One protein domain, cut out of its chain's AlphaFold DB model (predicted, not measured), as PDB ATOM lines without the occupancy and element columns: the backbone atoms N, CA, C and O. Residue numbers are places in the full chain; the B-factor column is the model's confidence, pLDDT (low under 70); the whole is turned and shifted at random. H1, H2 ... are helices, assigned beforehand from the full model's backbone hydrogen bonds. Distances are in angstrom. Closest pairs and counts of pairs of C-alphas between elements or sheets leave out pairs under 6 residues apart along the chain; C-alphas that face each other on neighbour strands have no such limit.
ATOM      1  N   PHE A   4      -2.001  -6.756   7.949       84.38
ATOM      2  CA  PHE A   4      -3.275  -7.068   7.307       84.38
ATOM      3  C   PHE A   4      -3.407  -6.441   5.915       84.38
ATOM      4  O   PHE A   4      -3.854  -7.103   4.981       84.38
ATOM      5  N   ASP A   5      -2.968  -5.191   5.738       84.25
ATOM      6  CA  ASP A   5      -3.035  -4.523   4.434       84.25
ATOM      7  C   ASP A   5      -2.103  -5.201   3.425       84.25
ATOM      8  O   ASP A   5      -2.469  -5.370   2.263       84.25
ATOM      9  N   LYS A   6      -0.911  -5.625   3.870       87.94
ATOM     10  CA  LYS A   6       0.048  -6.356   3.028       87.94
ATOM     11  C   LYS A   6      -0.518  -7.709   2.597       87.94
ATOM     12  O   LYS A   6      -0.445  -8.035   1.415       87.94
ATOM     13  N   ALA A   7      -1.111  -8.458   3.528       89.25
ATOM     14  CA  ALA A   7      -1.746  -9.740   3.235       89.25
ATOM     15  C   ALA A   7      -2.917  -9.580   2.252       89.25
ATOM     16  O   ALA A   7      -3.029 -10.341   1.296       89.25
ATOM     17  N   LEU A   8      -3.749  -8.545   2.427       88.69
ATOM     18  CA  LEU A   8      -4.860  -8.260   1.517       88.69
ATOM     19  C   LEU A   8      -4.373  -7.918   0.098       88.69
ATOM     20  O   LEU A   8      -4.963  -8.375  -0.877       88.69
ATOM     21  N   HIS A   9      -3.281  -7.156  -0.031       89.75
ATOM     22  CA  HIS A   9      -2.679  -6.850  -1.335       89.75
ATOM     23  C   HIS A   9      -2.078  -8.085  -2.012       89.75
ATOM     24  O   HIS A   9      -2.194  -8.231  -3.228       89.75
ATOM     25  N   GLN A  10      -1.434  -8.971  -1.248       91.38
ATOM     26  CA  GLN A  10      -0.900 -10.227  -1.780       91.38
ATOM     27  C   GLN A  10      -2.017 -11.135  -2.300       91.38
ATOM     28  O   GLN A  10      -1.901 -11.653  -3.408       91.38
ATOM     29  N   GLU A  11      -3.112 -11.260  -1.549       89.62
ATOM     30  CA  GLU A  11      -4.286 -12.026  -1.975       89.62
ATOM     31  C   GLU A  11      -4.924 -11.410  -3.226       89.62
ATOM     32  O   GLU A  11      -5.177 -12.111  -4.201       89.62
ATOM     33  N   ALA A  12      -5.117 -10.086  -3.253       89.88
ATOM     34  CA  ALA A  12      -5.671  -9.398  -4.420       89.88
ATOM     35  C   ALA A  12      -4.826  -9.647  -5.674       89.88
ATOM     36  O   ALA A  12      -5.373  -9.889  -6.745       89.88
ATOM     37  N   LYS A  13      -3.496  -9.639  -5.524       90.38
ATOM     38  CA  LYS A  13      -2.558  -9.956  -6.604       90.38
ATOM     39  C   LYS A  13      -2.676 -11.402  -7.071       90.38
ATOM     40  O   LYS A  13      -2.562 -11.644  -8.267       90.38
ATOM     41  N   ALA A  14      -2.878 -12.350  -6.158       90.19
ATOM     42  CA  ALA A  14      -3.069 -13.756  -6.504       90.19
ATOM     43  C   ALA A  14      -4.395 -13.979  -7.252       90.19
ATOM     44  O   ALA A  14      -4.422 -14.688  -8.255       90.19
ATOM     45  N   LEU A  15      -5.472 -13.328  -6.806       87.19
ATOM     46  CA  LEU A  15      -6.798 -13.424  -7.419       87.19
ATOM     47  C   LEU A  15      -6.864 -12.725  -8.785       87.19
ATOM     48  O   LEU A  15      -7.503 -13.234  -9.700       87.19
ATOM     49  N   SER A  16      -6.159 -11.603  -8.963       85.62
ATOM     50  CA  SER A  16      -6.153 -10.859 -10.229       85.62
ATOM     51  C   SER A  16      -5.418 -11.561 -11.373       85.62
ATOM     52  O   SER A  16      -5.488 -11.088 -12.497       85.62
ATOM     53  N   VAL A  17      -4.688 -12.659 -11.123       84.44
ATOM     54  CA  VAL A  17      -3.931 -13.372 -12.174       84.44
ATOM     55  C   VAL A  17      -4.843 -13.886 -13.293       84.44
ATOM     56  O   VAL A  17      -4.409 -13.949 -14.439       84.44
ATOM     57  N   ASN A  18      -6.093 -14.224 -12.968       77.00
ATOM     58  CA  ASN A  18      -7.046 -14.834 -13.899       77.00
ATOM     59  C   ASN A  18      -8.231 -13.918 -14.255       77.00
ATOM     60  O   ASN A  18      -9.193 -14.406 -14.834       77.00
ATOM     61  N   LEU A  19      -8.183 -12.637 -13.879       77.50
ATOM     62  CA  LEU A  19      -9.282 -11.684 -14.065       77.50
ATOM     63  C   LEU A  19      -8.872 -10.573 -15.034       77.50
ATOM     64  O   LEU A  19      -7.721 -10.136 -15.018       77.50
ATOM     65  N   ASP A  20      -9.829 -10.014 -15.775       73.06
ATOM     66  CA  ASP A  20      -9.614  -8.852 -16.664       73.06
ATOM     67  C   ASP A  20      -9.413  -7.509 -15.906       73.06
ATOM     68  O   ASP A  20      -9.742  -6.423 -16.394       73.06
ATOM     69  N   GLY A  21      -8.874  -7.542 -14.681       75.12
ATOM     70  CA  GLY A  21      -8.759  -6.387 -13.788       75.12
ATOM     71  C   GLY A  21      -7.446  -6.321 -13.009       75.12
ATOM     72  O   GLY A  21      -6.729  -7.305 -12.853       75.12
ATOM     73  N   THR A  22      -7.126  -5.135 -12.482       86.56
ATOM     74  CA  THR A  22      -5.937  -4.954 -11.639       86.56
ATOM     75  C   THR A  22      -6.232  -5.318 -10.179       86.56
ATOM     76  O   THR A  22      -7.366  -5.141  -9.712       86.56
ATOM     77  N   PRO A  23      -5.232  -5.781  -9.408       86.81
ATOM     78  CA  PRO A  23      -5.413  -6.039  -7.980       86.81
ATOM     79  C   PRO A  23      -5.858  -4.781  -7.216       86.81
ATOM     80  O   PRO A  23      -6.655  -4.865  -6.282       86.81
ATOM     81  N   GLU A  24      -5.431  -3.594  -7.648       88.94
ATOM     82  CA  GLU A  24      -5.865  -2.316  -7.079       88.94
ATOM     83  C   GLU A  24      -7.354  -2.049  -7.335       88.94
ATOM     84  O   GLU A  24      -8.041  -1.505  -6.465       88.94
ATOM     85  N   ALA A  25      -7.878  -2.443  -8.500       87.75
ATOM     86  CA  ALA A  25      -9.297  -2.316  -8.809       87.75
ATOM     87  C   ALA A  25     -10.144  -3.235  -7.916       87.75
ATOM     88  O   ALA A  25     -11.156  -2.785  -7.369       87.75
ATOM     89  N   LEU A  26      -9.698  -4.480  -7.694       88.75
ATOM     90  CA  LEU A  26     -10.338  -5.415  -6.758       88.75
ATOM     91  C   LEU A  26     -10.386  -4.843  -5.339       88.75
ATOM     92  O   LEU A  26     -11.453  -4.786  -4.724       88.75
ATOM     93  N   LEU A  27      -9.247  -4.359  -4.840       91.31
ATOM     94  CA  LEU A  27      -9.153  -3.741  -3.517       91.31
ATOM     95  C   LEU A  27     -10.066  -2.520  -3.406       91.31
ATOM     96  O   LEU A  27     -10.791  -2.369  -2.423       91.31
ATOM     97  N   THR A  28     -10.077  -1.665  -4.428       91.81
ATOM     98  CA  THR A  28     -10.916  -0.462  -4.454       91.81
ATOM     99  C   THR A  28     -12.395  -0.817  -4.349       91.81
ATOM    100  O   THR A  28     -13.116  -0.218  -3.546       91.81
ATOM    101  N   VAL A  29     -12.854  -1.814  -5.112       90.88
ATOM    102  CA  VAL A  29     -14.244  -2.283  -5.062       90.88
ATOM    103  C   VAL A  29     -14.560  -2.921  -3.710       90.88
ATOM    104  O   VAL A  29     -15.590  -2.589  -3.123       90.88
ATOM    105  N   ALA A  30     -13.667  -3.751  -3.166       92.25
ATOM    106  CA  ALA A  30     -13.867  -4.386  -1.865       92.25
ATOM    107  C   ALA A  30     -13.987  -3.356  -0.730       92.25
ATOM    108  O   ALA A  30     -14.934  -3.389   0.060       92.25
ATOM    109  N   HIS A  31     -13.085  -2.372  -0.693       93.12
ATOM    110  CA  HIS A  31     -13.138  -1.277   0.273       93.12
ATOM    111  C   HIS A  31     -14.379  -0.399   0.094       93.12
ATOM    112  O   HIS A  31     -14.994   0.002   1.088       93.12
ATOM    113  N   ALA A  32     -14.772  -0.100  -1.147       93.00
ATOM    114  CA  ALA A  32     -15.977   0.673  -1.425       93.00
ATOM    115  C   ALA A  32     -17.243  -0.078  -0.978       93.00
ATOM    116  O   ALA A  32     -18.103   0.522  -0.329       93.00
ATOM    117  N   GLY A  33     -17.321  -1.384  -1.254       92.81
ATOM    118  CA  GLY A  33     -18.407  -2.273  -0.838       92.81
ATOM    119  C   GLY A  33     -18.542  -2.336   0.678       92.81
ATOM    120  O   GLY A  33     -19.602  -2.010   1.218       92.81
ATOM    121  N   TYR A  34     -17.439  -2.627   1.371       94.25
ATOM    122  CA  TYR A  34     -17.383  -2.614   2.832       94.25
ATOM    123  C   TYR A  34     -17.838  -1.268   3.407       94.25
ATOM    124  O   TYR A  34     -18.702  -1.216   4.282       94.25
ATOM    125  N   LYS A  35     -17.287  -0.155   2.903       93.69
ATOM    126  CA  LYS A  35     -17.587   1.187   3.419       93.69
ATOM    127  C   LYS A  35     -19.052   1.558   3.203       93.69
ATOM    128  O   LYS A  35     -19.658   2.141   4.101       93.69
ATOM    129  N   ALA A  36     -19.621   1.235   2.043       91.75
ATOM    130  CA  ALA A  36     -21.029   1.482   1.749       91.75
ATOM    131  C   ALA A  36     -21.942   0.667   2.677       91.75
ATOM    132  O   ALA A  36     -22.845   1.229   3.303       91.75
ATOM    133  N   TRP A  37     -21.657  -0.629   2.825       93.31
ATOM    134  CA  TRP A  37     -22.420  -1.533   3.678       93.31
ATOM    135  C   TRP A  37     -22.365  -1.123   5.159       93.31
ATOM    136  O   TRP A  37     -23.412  -0.950   5.793       93.31
ATOM    137  N   ALA A  38     -21.163  -0.867   5.685       92.62
ATOM    138  CA  ALA A  38     -20.950  -0.465   7.074       92.62
ATOM    139  C   ALA A  38     -21.565   0.909   7.387       92.62
ATOM    140  O   ALA A  38     -22.226   1.067   8.415       92.62
ATOM    141  N   LYS A  39     -21.423   1.892   6.482       90.44
ATOM    142  CA  LYS A  39     -22.010   3.235   6.645       90.44
ATOM    143  C   LYS A  39     -23.529   3.178   6.755       90.44
ATOM    144  O   LYS A  39     -24.115   3.882   7.571       90.44
ATOM    145  N   GLU A  40     -24.175   2.344   5.950       85.88
ATOM    146  CA  GLU A  40     -25.631   2.227   5.957       85.88
ATOM    147  C   GLU A  40     -26.181   1.575   7.232       85.88
ATOM    148  O   GLU A  40     -27.287   1.894   7.670       85.88
ATOM    149  N   GLY A  41     -25.400   0.689   7.853       85.44
ATOM    150  CA  GLY A  41     -25.750   0.065   9.127       85.44
ATOM    151  C   GLY A  41     -25.253   0.808  10.362       85.44
ATOM    152  O   GLY A  41     -25.521   0.343  11.467       85.44
ATOM    153  N   ASN A  42     -24.535   1.924  10.189       89.75
ATOM    154  CA  ASN A  42     -23.763   2.574  11.251       89.75
ATOM    155  C   ASN A  42     -22.908   1.561  12.043       89.75
ATOM    156  O   ASN A  42     -22.922   1.533  13.274       89.75
ATOM    157  N   LEU A  43     -22.249   0.658  11.312       89.25
ATOM    158  CA  LEU A  43     -21.491  -0.453  11.872       89.25
ATOM    159  C   LEU A  43     -20.032  -0.045  12.048       89.25
ATOM    160  O   LEU A  43     -19.404   0.480  11.125       89.25
ATOM    161  N   HIS A  44     -19.491  -0.339  13.225       89.88
ATOM    162  CA  HIS A  44     -18.079  -0.176  13.536       89.88
ATOM    163  C   HIS A  44     -17.509  -1.530  13.935       89.88
ATOM    164  O   HIS A  44     -18.038  -2.192  14.827       89.88
ATOM    165  N   PHE A  45     -16.437  -1.929  13.258       88.94
ATOM    166  CA  PHE A  45     -15.760  -3.199  13.474       88.94
ATOM    167  C   PHE A  45     -14.320  -2.951  13.927       88.94
ATOM    168  O   PHE A  45     -13.700  -2.001  13.435       88.94
ATOM    169  N   PRO A  46     -13.777  -3.794  14.825       90.44
ATOM    170  CA  PRO A  46     -12.351  -3.785  15.120       90.44
ATOM    171  C   PRO A  46     -11.548  -4.199  13.880       90.44
ATOM    172  O   PRO A  46     -12.082  -4.805  12.947       90.44
ATOM    173  N   ASP A  47     -10.257  -3.870  13.876       86.38
ATOM    174  CA  ASP A  47      -9.387  -4.031  12.707       86.38
ATOM    175  C   ASP A  47      -9.325  -5.479  12.192       86.38
ATOM    176  O   ASP A  47      -9.397  -5.695  10.983       86.38
ATOM    177  N   GLU A  48      -9.296  -6.467  13.089       87.88
ATOM    178  CA  GLU A  48      -9.288  -7.896  12.741       87.88
ATOM    179  C   GLU A  48     -10.567  -8.321  12.003       87.88
ATOM    180  O   GLU A  48     -10.515  -8.951  10.946       87.88
ATOM    181  N   THR A  49     -11.737  -7.927  12.517       89.69
ATOM    182  CA  THR A  49     -13.024  -8.228  11.874       89.69
ATOM    183  C   THR A  49     -13.166  -7.487  10.552       89.69
ATOM    184  O   THR A  49     -13.666  -8.049   9.580       89.69
ATOM    185  N   ARG A  50     -12.695  -6.235  10.481       91.50
ATOM    186  CA  ARG A  50     -12.671  -5.473   9.229       91.50
ATOM    187  C   ARG A  50     -11.832  -6.186   8.172       91.50
ATOM    188  O   ARG A  50     -12.266  -6.263   7.027       91.50
ATOM    189  N   TYR A  51     -10.666  -6.710   8.545       90.06
ATOM    190  CA  TYR A  51      -9.818  -7.472   7.633       90.06
ATOM    191  C   TYR A  51     -10.517  -8.740   7.129       90.06
ATOM    192  O   TYR A  51     -10.572  -8.953   5.921       90.06
ATOM    193  N   ALA A  52     -11.114  -9.529   8.028       91.69
ATOM    194  CA  ALA A  52     -11.842 -10.739   7.645       91.69
ATOM    195  C   ALA A  52     -12.976 -10.441   6.645       91.69
ATOM    196  O   ALA A  52     -13.094 -11.119   5.626       91.69
ATOM    197  N   LEU A  53     -13.750  -9.378   6.891       93.62
ATOM    198  CA  LEU A  53     -14.811  -8.929   5.984       93.62
ATOM    199  C   LEU A  53     -14.256  -8.466   4.632       93.62
ATOM    200  O   LEU A  53     -14.799  -8.827   3.594       93.62
ATOM    201  N   LEU A  54     -13.179  -7.678   4.623       94.25
ATOM    202  CA  LEU A  54     -12.558  -7.211   3.380       94.25
ATOM    203  C   LEU A  54     -12.019  -8.369   2.544       94.25
ATOM    204  O   LEU A  54     -12.204  -8.369   1.332       94.25
ATOM    205  N   HIS A  55     -11.392  -9.352   3.183       93.38
ATOM    206  CA  HIS A  55     -10.892 -10.550   2.522       93.38
ATOM    207  C   HIS A  55     -12.033 -11.392   1.931       93.38
ATOM    208  O   HIS A  55     -11.933 -11.879   0.808       93.38
ATOM    209  N   GLU A  56     -13.151 -11.518   2.646       94.38
ATOM    210  CA  GLU A  56     -14.340 -12.212   2.149       94.38
ATOM    211  C   GLU A  56     -14.957 -11.511   0.932       94.38
ATOM    212  O   GLU A  56     -15.237 -12.154  -0.080       94.38
ATOM    213  N   ILE A  57     -15.105 -10.185   0.997       93.62
ATOM    214  CA  ILE A  57     -15.597  -9.380  -0.128       93.62
ATOM    215  C   ILE A  57     -14.647  -9.498  -1.321       93.62
ATOM    216  O   ILE A  57     -15.104  -9.614  -2.452       93.62
ATOM    217  N   LEU A  58     -13.334  -9.475  -1.082       92.50
ATOM    218  CA  LEU A  58     -12.323  -9.582  -2.129       92.50
ATOM    219  C   LEU A  58     -12.448 -10.902  -2.903       92.50
ATOM    220  O   LEU A  58     -12.458 -10.875  -4.131       92.50
ATOM    221  N   ARG A  59     -12.593 -12.028  -2.192       92.06
ATOM    222  CA  ARG A  59     -12.803 -13.348  -2.811       92.06
ATOM    223  C   ARG A  59     -14.110 -13.395  -3.590       92.06
ATOM    224  O   ARG A  59     -14.098 -13.799  -4.740       92.06
ATOM    225  N   TYR A  60     -15.197 -12.877  -3.018       91.38
ATOM    226  CA  TYR A  60     -16.483 -12.802  -3.713       91.38
ATOM    227  C   TYR A  60     -16.407 -11.982  -5.010       91.38
ATOM    228  O   TYR A  60     -16.916 -12.403  -6.041       91.38
ATOM    229  N   CYS A  61     -15.733 -10.827  -4.987       89.00
ATOM    230  CA  CYS A  61     -15.539 -10.005  -6.183       89.00
ATOM    231  C   CYS A  61     -14.767 -10.735  -7.289       89.00
ATOM    232  O   CYS A  61     -15.015 -10.463  -8.464       89.00
ATOM    233  N   ALA A  62     -13.819 -11.596  -6.912       88.56
ATOM    234  CA  ALA A  62     -13.056 -12.413  -7.843       88.56
ATOM    235  C   ALA A  62     -13.890 -13.585  -8.382       88.56
ATOM    236  O   ALA A  62     -13.933 -13.779  -9.590       88.56
ATOM    237  N   ASP A  63     -14.589 -14.311  -7.505       89.00
ATOM    238  CA  ASP A  63     -15.379 -15.494  -7.862       89.00
ATOM    239  C   ASP A  63     -16.575 -15.150  -8.769       89.00
ATOM    240  O   ASP A  63     -16.857 -15.868  -9.723       89.00
ATOM    241  N   GLU A  64     -17.255 -14.029  -8.507       86.25
ATOM    242  CA  GLU A  64     -18.398 -13.556  -9.306       86.25
ATOM    243  C   GLU A  64     -17.979 -12.660 -10.482       86.25
ATOM    244  O   GLU A  64     -18.823 -12.019 -11.112       86.25
ATOM    245  N   CYS A  65     -16.673 -12.560 -10.760       83.44
ATOM    246  CA  CYS A  65     -16.120 -11.736 -11.832       83.44
ATOM    247  C   CYS A  65     -16.680 -10.299 -11.840       83.44
ATOM    248  O   CYS A  65     -16.941  -9.726 -12.894       83.44
ATOM    249  N   LEU A  66     -16.858  -9.663 -10.671       79.31
ATOM    250  CA  LEU A  66     -17.538  -8.356 -10.567       79.31
ATOM    251  C   LEU A  66     -16.783  -7.202 -11.243       79.31
ATOM    252  O   LEU A  66     -17.307  -6.087 -11.363       79.31
ATOM    253  N   LEU A  67     -15.533  -7.437 -11.633       77.12
ATOM    254  CA  LEU A  67     -14.754  -6.516 -12.450       77.12
ATOM    255  C   LEU A  67     -15.004  -6.685 -13.950       77.12
ATOM    256  O   LEU A  67     -14.791  -5.721 -14.687       77.12
ATOM    257  N   GLU A  68     -15.479  -7.855 -14.367       73.31
ATOM    258  CA  GLU A  68     -15.716  -8.244 -15.751       73.31
ATOM    259  C   GLU A  68     -17.135  -7.849 -16.182       73.31
ATOM    260  O   GLU A  68     -18.096  -7.869 -15.408       73.31
ATOM    261  N   CYS A  69     -17.268  -7.417 -17.439       68.12
ATOM    262  CA  CYS A  69     -18.441  -6.698 -17.946       68.12
ATOM    263  C   CYS A  69     -18.803  -5.433 -17.130       68.12
ATOM    264  O   CYS A  69     -18.184  -5.086 -16.131       68.12
ATOM    265  N   TYR A  70     -19.766  -4.643 -17.618       60.91
ATOM    266  CA  TYR A  70     -20.064  -3.286 -17.133       60.91
ATOM    267  C   TYR A  70     -21.257  -3.217 -16.142       60.91
ATOM    268  O   TYR A  70     -22.228  -2.508 -16.428       60.91
ATOM    269  N   PRO A  71     -21.283  -3.877 -14.963       62.56
ATOM    270  CA  PRO A  71     -22.182  -3.411 -13.923       62.56
ATOM    271  C   PRO A  71     -21.685  -2.037 -13.464       62.56
ATOM    272  O   PRO A  71     -20.498  -1.847 -13.187       62.56
ATOM    273  N   SER A  72     -22.597  -1.064 -13.387       82.12
ATOM    274  CA  SER A  72     -22.297   0.228 -12.774       82.12
ATOM    275  C   SER A  72     -21.726   0.012 -11.370       82.12
ATOM    276  O   SER A  72     -22.043  -0.975 -10.699       82.12
ATOM    277  N   GLN A  73     -20.910   0.953 -10.891       83.62
ATOM    278  CA  GLN A  73     -20.368   0.882  -9.534       83.62
ATOM    279  C   GLN A  73     -21.482   0.664  -8.496       83.62
ATOM    280  O   GLN A  73     -21.315  -0.121  -7.571       83.62
ATOM    281  N   GLU A  74     -22.646   1.287  -8.684       86.12
ATOM    282  CA  GLU A  74     -23.807   1.096  -7.814       86.12
ATOM    283  C   GLU A  74     -24.280  -0.364  -7.760       86.12
ATOM    284  O   GLU A  74     -24.566  -0.874  -6.676       86.12
ATOM    285  N   ARG A  75     -24.328  -1.055  -8.905       86.75
ATOM    286  CA  ARG A  75     -24.724  -2.464  -8.964       86.75
ATOM    287  C   ARG A  75     -23.719  -3.358  -8.241       86.75
ATOM    288  O   ARG A  75     -24.138  -4.162  -7.417       86.75
ATOM    289  N   ARG A  76     -22.414  -3.146  -8.449       87.94
ATOM    290  CA  ARG A  76     -21.355  -3.890  -7.733       87.94
ATOM    291  C   ARG A  76     -21.487  -3.730  -6.216       87.94
ATOM    292  O   ARG A  76     -21.446  -4.700  -5.470       87.94
ATOM    293  N   LEU A  77     -21.700  -2.497  -5.749       91.31
ATOM    294  CA  LEU A  77     -21.880  -2.216  -4.321       91.31
ATOM    295  C   LEU A  77     -23.153  -2.855  -3.752       91.31
ATOM    296  O   LEU A  77     -23.166  -3.254  -2.588       91.31
ATOM    297  N   ARG A  78     -24.218  -2.942  -4.556       90.12
ATOM    298  CA  ARG A  78     -25.469  -3.598  -4.172       90.12
ATOM    299  C   ARG A  78     -25.279  -5.102  -4.008       90.12
ATOM    300  O   ARG A  78     -25.663  -5.619  -2.967       90.12
ATOM    301  N   GLU A  79     -24.635  -5.760  -4.966       91.19
ATOM    302  CA  GLU A  79     -24.371  -7.203  -4.917       91.19
ATOM    303  C   GLU A  79     -23.473  -7.567  -3.725       91.19
ATOM    304  O   GLU A  79     -23.800  -8.473  -2.960       91.19
ATOM    305  N   ILE A  80     -22.419  -6.784  -3.459       92.38
ATOM    306  CA  ILE A  80     -21.593  -6.956  -2.250       92.38
ATOM    307  C   ILE A  80     -22.433  -6.798  -0.976       92.38
ATOM    308  O   ILE A  80     -22.292  -7.569  -0.027       92.38
ATOM    309  N   ALA A  81     -23.312  -5.794  -0.924       91.69
ATOM    310  CA  ALA A  81     -24.156  -5.567   0.241       91.69
ATOM    311  C   ALA A  81     -25.183  -6.689   0.459       91.69
ATOM    312  O   ALA A  81     -25.475  -7.006   1.610       91.69
ATOM    313  N   GLU A  82     -25.732  -7.261  -0.614       92.12
ATOM    314  CA  GLU A  82     -26.658  -8.397  -0.563       92.12
ATOM    315  C   GLU A  82     -25.955  -9.666  -0.085       92.12
ATOM    316  O   GLU A  82     -26.455 -10.323   0.828       92.12
ATOM    317  N   MET A  83     -24.761  -9.956  -0.611       94.50
ATOM    318  CA  MET A  83     -23.922 -11.057  -0.135       94.50
ATOM    319  C   MET A  83     -23.643 -10.931   1.371       94.50
ATOM    320  O   MET A  83     -23.887 -11.870   2.134       94.50
ATOM    321  N   LEU A  84     -23.226  -9.747   1.835       93.44
ATOM    322  CA  LEU A  84     -22.965  -9.509   3.258       93.44
ATOM    323  C   LEU A  84     -24.233  -9.608   4.117       93.44
ATOM    324  O   LEU A  84     -24.167 -10.068   5.256       93.44
ATOM    325  N   ASP A  85     -25.389  -9.192   3.601       91.81
ATOM    326  CA  ASP A  85     -26.658  -9.322   4.321       91.81
ATOM    327  C   ASP A  85     -27.088 -10.785   4.477       91.81
ATOM    328  O   ASP A  85     -27.586 -11.164   5.541       91.81
ATOM    329  N   GLN A  86     -26.865 -11.612   3.452       90.62
ATOM    330  CA  GLN A  86     -27.132 -13.051   3.501       90.62
ATOM    331  C   GLN A  86     -26.192 -13.761   4.483       90.62
ATOM    332  O   GLN A  86     -26.644 -14.561   5.302       90.62
ATOM    333  N   ARG A  87     -24.894 -13.434   4.440       91.69
ATOM    334  CA  ARG A  87     -23.867 -14.032   5.308       91.69
ATOM    335  C   ARG A  87     -23.997 -13.583   6.765       91.69
ATOM    336  O   ARG A  87     -23.734 -14.365   7.678       91.69
ATOM    337  N   TYR A  88     -24.442 -12.345   6.996       91.44
ATOM    338  CA  TYR A  88     -24.562 -11.752   8.328       91.44
ATOM    339  C   TYR A  88     -25.973 -11.189   8.621       91.44
ATOM    340  O   TYR A  88     -26.150  -9.968   8.751       91.44
ATOM    341  N   PRO A  89     -26.980 -12.058   8.862       88.62
ATOM    342  CA  PRO A  89     -28.379 -11.647   9.041       88.62
ATOM    343  C   PRO A  89     -28.608 -10.623  10.163       88.62
ATOM    344  O   PRO A  89     -29.449  -9.731  10.056       88.62
ATOM    345  N   ARG A  90     -27.822 -10.694  11.248       88.50
ATOM    346  CA  ARG A  90     -27.910  -9.744  12.372       88.50
ATOM    347  C   ARG A  90     -27.642  -8.298  11.930       88.50
ATOM    348  O   ARG A  90     -28.316  -7.365  12.384       88.50
ATOM    349  N   TYR A  91     -26.659  -8.103  11.056       88.25
ATOM    350  CA  TYR A  91     -26.316  -6.783  10.530       88.25
ATOM    351  C   TYR A  91     -27.298  -6.353   9.438       88.25
ATOM    352  O   TYR A  91     -27.691  -5.185   9.423       88.25
ATOM    353  N   ALA A  92     -27.802  -7.296   8.635       89.56
ATOM    354  CA  ALA A  92     -28.874  -7.052   7.672       89.56
ATOM    355  C   ALA A  92     -30.128  -6.463   8.343       89.56
ATOM    356  O   ALA A  92     -30.633  -5.423   7.916       89.56
ATOM    357  N   CYS A  93     -30.584  -7.043   9.462       86.25
ATOM    358  CA  CYS A  93     -31.721  -6.507  10.222       86.25
ATOM    359  C   CYS A  93     -31.467  -5.072  10.713       86.25
ATOM    360  O   CYS A  93     -32.351  -4.211  10.646       86.25
ATOM    361  N   THR A  94     -30.251  -4.789  11.185       88.06
ATOM    362  CA  THR A  94     -29.865  -3.447  11.650       88.06
ATOM    363  C   THR A  94     -29.900  -2.436  10.504       88.06
ATOM    364  O   THR A  94     -30.497  -1.364  10.647       88.06
ATOM    365  N   ARG A  95     -29.339  -2.801   9.348       88.25
ATOM    366  CA  ARG A  95     -29.355  -1.994   8.124       88.25
ATOM    367  C   ARG A  95     -30.772  -1.756   7.623       88.25
ATOM    368  O   ARG A  95     -31.127  -0.611   7.362       88.25
ATOM    369  N   ALA A  96     -31.615  -2.786   7.563       85.38
ATOM    370  CA  ALA A  96     -33.016  -2.663   7.159       85.38
ATOM    371  C   ALA A  96     -33.790  -1.694   8.069       85.38
ATOM    372  O   ALA A  96     -34.504  -0.810   7.588       85.38
ATOM    373  N   ARG A  97     -33.583  -1.785   9.389       85.06
ATOM    374  CA  ARG A  97     -34.191  -0.869  10.364       85.06
ATOM    375  C   ARG A  97     -33.742   0.579  10.156       85.06
ATOM    376  O   ARG A  97     -34.574   1.488  10.214       85.06
ATOM    377  N   LEU A  98     -32.450   0.810   9.916       85.62
ATOM    378  CA  LEU A  98     -31.904   2.151   9.686       85.62
ATOM    379  C   LEU A  98     -32.304   2.721   8.320       85.62
ATOM    380  O   LEU A  98     -32.689   3.887   8.252       85.62
ATOM    381  N   ARG A  99     -32.337   1.898   7.268       82.38
ATOM    382  CA  ARG A  99     -32.918   2.238   5.959       82.38
ATOM    383  C   ARG A  99     -34.371   2.686   6.106       82.38
ATOM    384  O   ARG A  99     -34.725   3.774   5.660       82.38
ATOM    385  N   ALA A 100     -35.197   1.902   6.803       81.56
ATOM    386  CA  ALA A 100     -36.597   2.243   7.060       81.56
ATOM    387  C   ALA A 100     -36.738   3.547   7.861       81.56
ATOM    388  O   ALA A 100     -37.616   4.364   7.583       81.56
ATOM    389  N   ARG A 101     -35.851   3.779   8.838       79.38
ATOM    390  CA  ARG A 101     -35.786   5.042   9.581       79.38
ATOM    391  C   ARG A 101     -35.453   6.218   8.658       79.38
ATOM    392  O   ARG A 101     -36.181   7.205   8.676       79.38
ATOM    393  N   ARG A 102     -34.412   6.102   7.827       77.88
ATOM    394  CA  ARG A 102     -34.025   7.136   6.857       77.88
ATOM    395  C   ARG A 102     -35.157   7.441   5.883       77.88
ATOM    396  O   ARG A 102     -35.415   8.605   5.640       77.88
ATOM    397  N   ASN A 103     -35.872   6.437   5.385       74.75
ATOM    398  CA  ASN A 103     -36.976   6.658   4.445       74.75
ATOM    399  C   ASN A 103     -38.189   7.335   5.107       74.75
ATOM    400  O   ASN A 103     -38.899   8.093   4.450       74.75
ATOM    401  N   ARG A 104     -38.420   7.091   6.406       68.94
ATOM    402  CA  ARG A 104     -39.469   7.777   7.179       68.94
ATOM    403  C   ARG A 104     -39.144   9.248   7.426       68.94
ATOM    404  O   ARG A 104     -40.006  10.086   7.211       68.94
ATOM    405  N   TYR A 105     -37.918   9.570   7.838       59.97
ATOM    406  CA  TYR A 105     -37.529  10.962   8.111       59.97
ATOM    407  C   TYR A 105     -37.088  11.734   6.858       59.97
ATOM    408  O   TYR A 105     -37.268  12.942   6.798       59.97
ATOM    409  N   GLY A 106     -36.571  11.049   5.837       54.22
ATOM    410  CA  GLY A 106     -36.195  11.636   4.548       54.22
ATOM    411  C   GLY A 106     -37.403  12.169   3.781       54.22
ATOM    412  O   GLY A 106     -37.330  13.268   3.248       54.22
ATOM    413  N   ARG A 107     -38.552  11.472   3.836       50.56
ATOM    414  CA  ARG A 107     -39.816  12.011   3.304       50.56
ATOM    415  C   ARG A 107     -40.270  13.280   4.022       50.56
ATOM    416  O   ARG A 107     -40.687  14.220   3.363       50.56
ATOM    417  N   ILE A 108     -40.128  13.343   5.349       46.78
ATOM    418  CA  ILE A 108     -40.528  14.530   6.122       46.78
ATOM    419  C   ILE A 108     -39.683  15.757   5.730       46.78
ATOM    420  O   ILE A 108     -40.210  16.864   5.667       46.78
ATOM    421  N   CYS A 109     -38.393  15.581   5.429       47.69
ATOM    422  CA  CYS A 109     -37.511  16.690   5.052       47.69
ATOM    423  C   CYS A 109     -37.691  17.180   3.602       47.69
ATOM    424  O   CYS A 109     -37.436  18.357   3.342       47.69
ATOM    425  N   ASP A 110     -38.125  16.319   2.676       46.66
ATOM    426  CA  ASP A 110     -38.408  16.716   1.289       46.66
ATOM    427  C   ASP A 110     -39.821  17.310   1.131       46.66
ATOM    428  O   ASP A 110     -39.980  18.318   0.439       46.66
ATOM    429  N   ASP A 111     -40.827  16.793   1.850       47.44
ATOM    430  CA  ASP A 111     -42.188  17.354   1.836       47.44
ATOM    431  C   ASP A 111     -42.265  18.728   2.530       47.44
ATOM    432  O   ASP A 111     -43.027  19.600   2.111       47.44
TER     433      ASP A 111
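What this domain is: This is residues 4 to 111 of the 128 residues of an uncharacterized protein of Cupriavidus necator (UniProt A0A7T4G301). H2 runs through the middle of a body of mostly crossed helices, with H1 and H3 side by side and H4 crossing H2; residues 103 to 111 of H5 stick out. The printed part has 108 residues with five named helices, H1 to H5, and no named strand: all helix. It is only just compact, close to loose (radius of gyration of the C-alphas 15.2 A), spanning 50 by 32 by 21 A.

How they stand to each other: Start at H5, residues 89 to 111; its Arg 95 touches Gly 41 of the hub, H2, residues 23 to 41, C-alphas 4.3 A apart. On H2, Gly 33 touches Leu 77 of H4, residues 73 to 87, at 4.9 A. H3, residues 47 to 63, touches H1, residues 4 to 18, at a shallow 4 degrees, the same way. O i to N i+4 pairs are within hydrogen-bond range throughout H2, H3 and H4, 9 of 11 in H1, 18 of 19 in H5.

Where its parts are: Find C-alpha 4, where H1 begins, at (-3.275, -7.068, 7.307); H5, 32.9 A from first to last C-alpha, ends with C-alpha 111 at (-42.188, 17.354, 1.836).

The domain as a whole: The printed part has no cut; pLDDT is under 70 at residues 69 to 71 and 104 to 111.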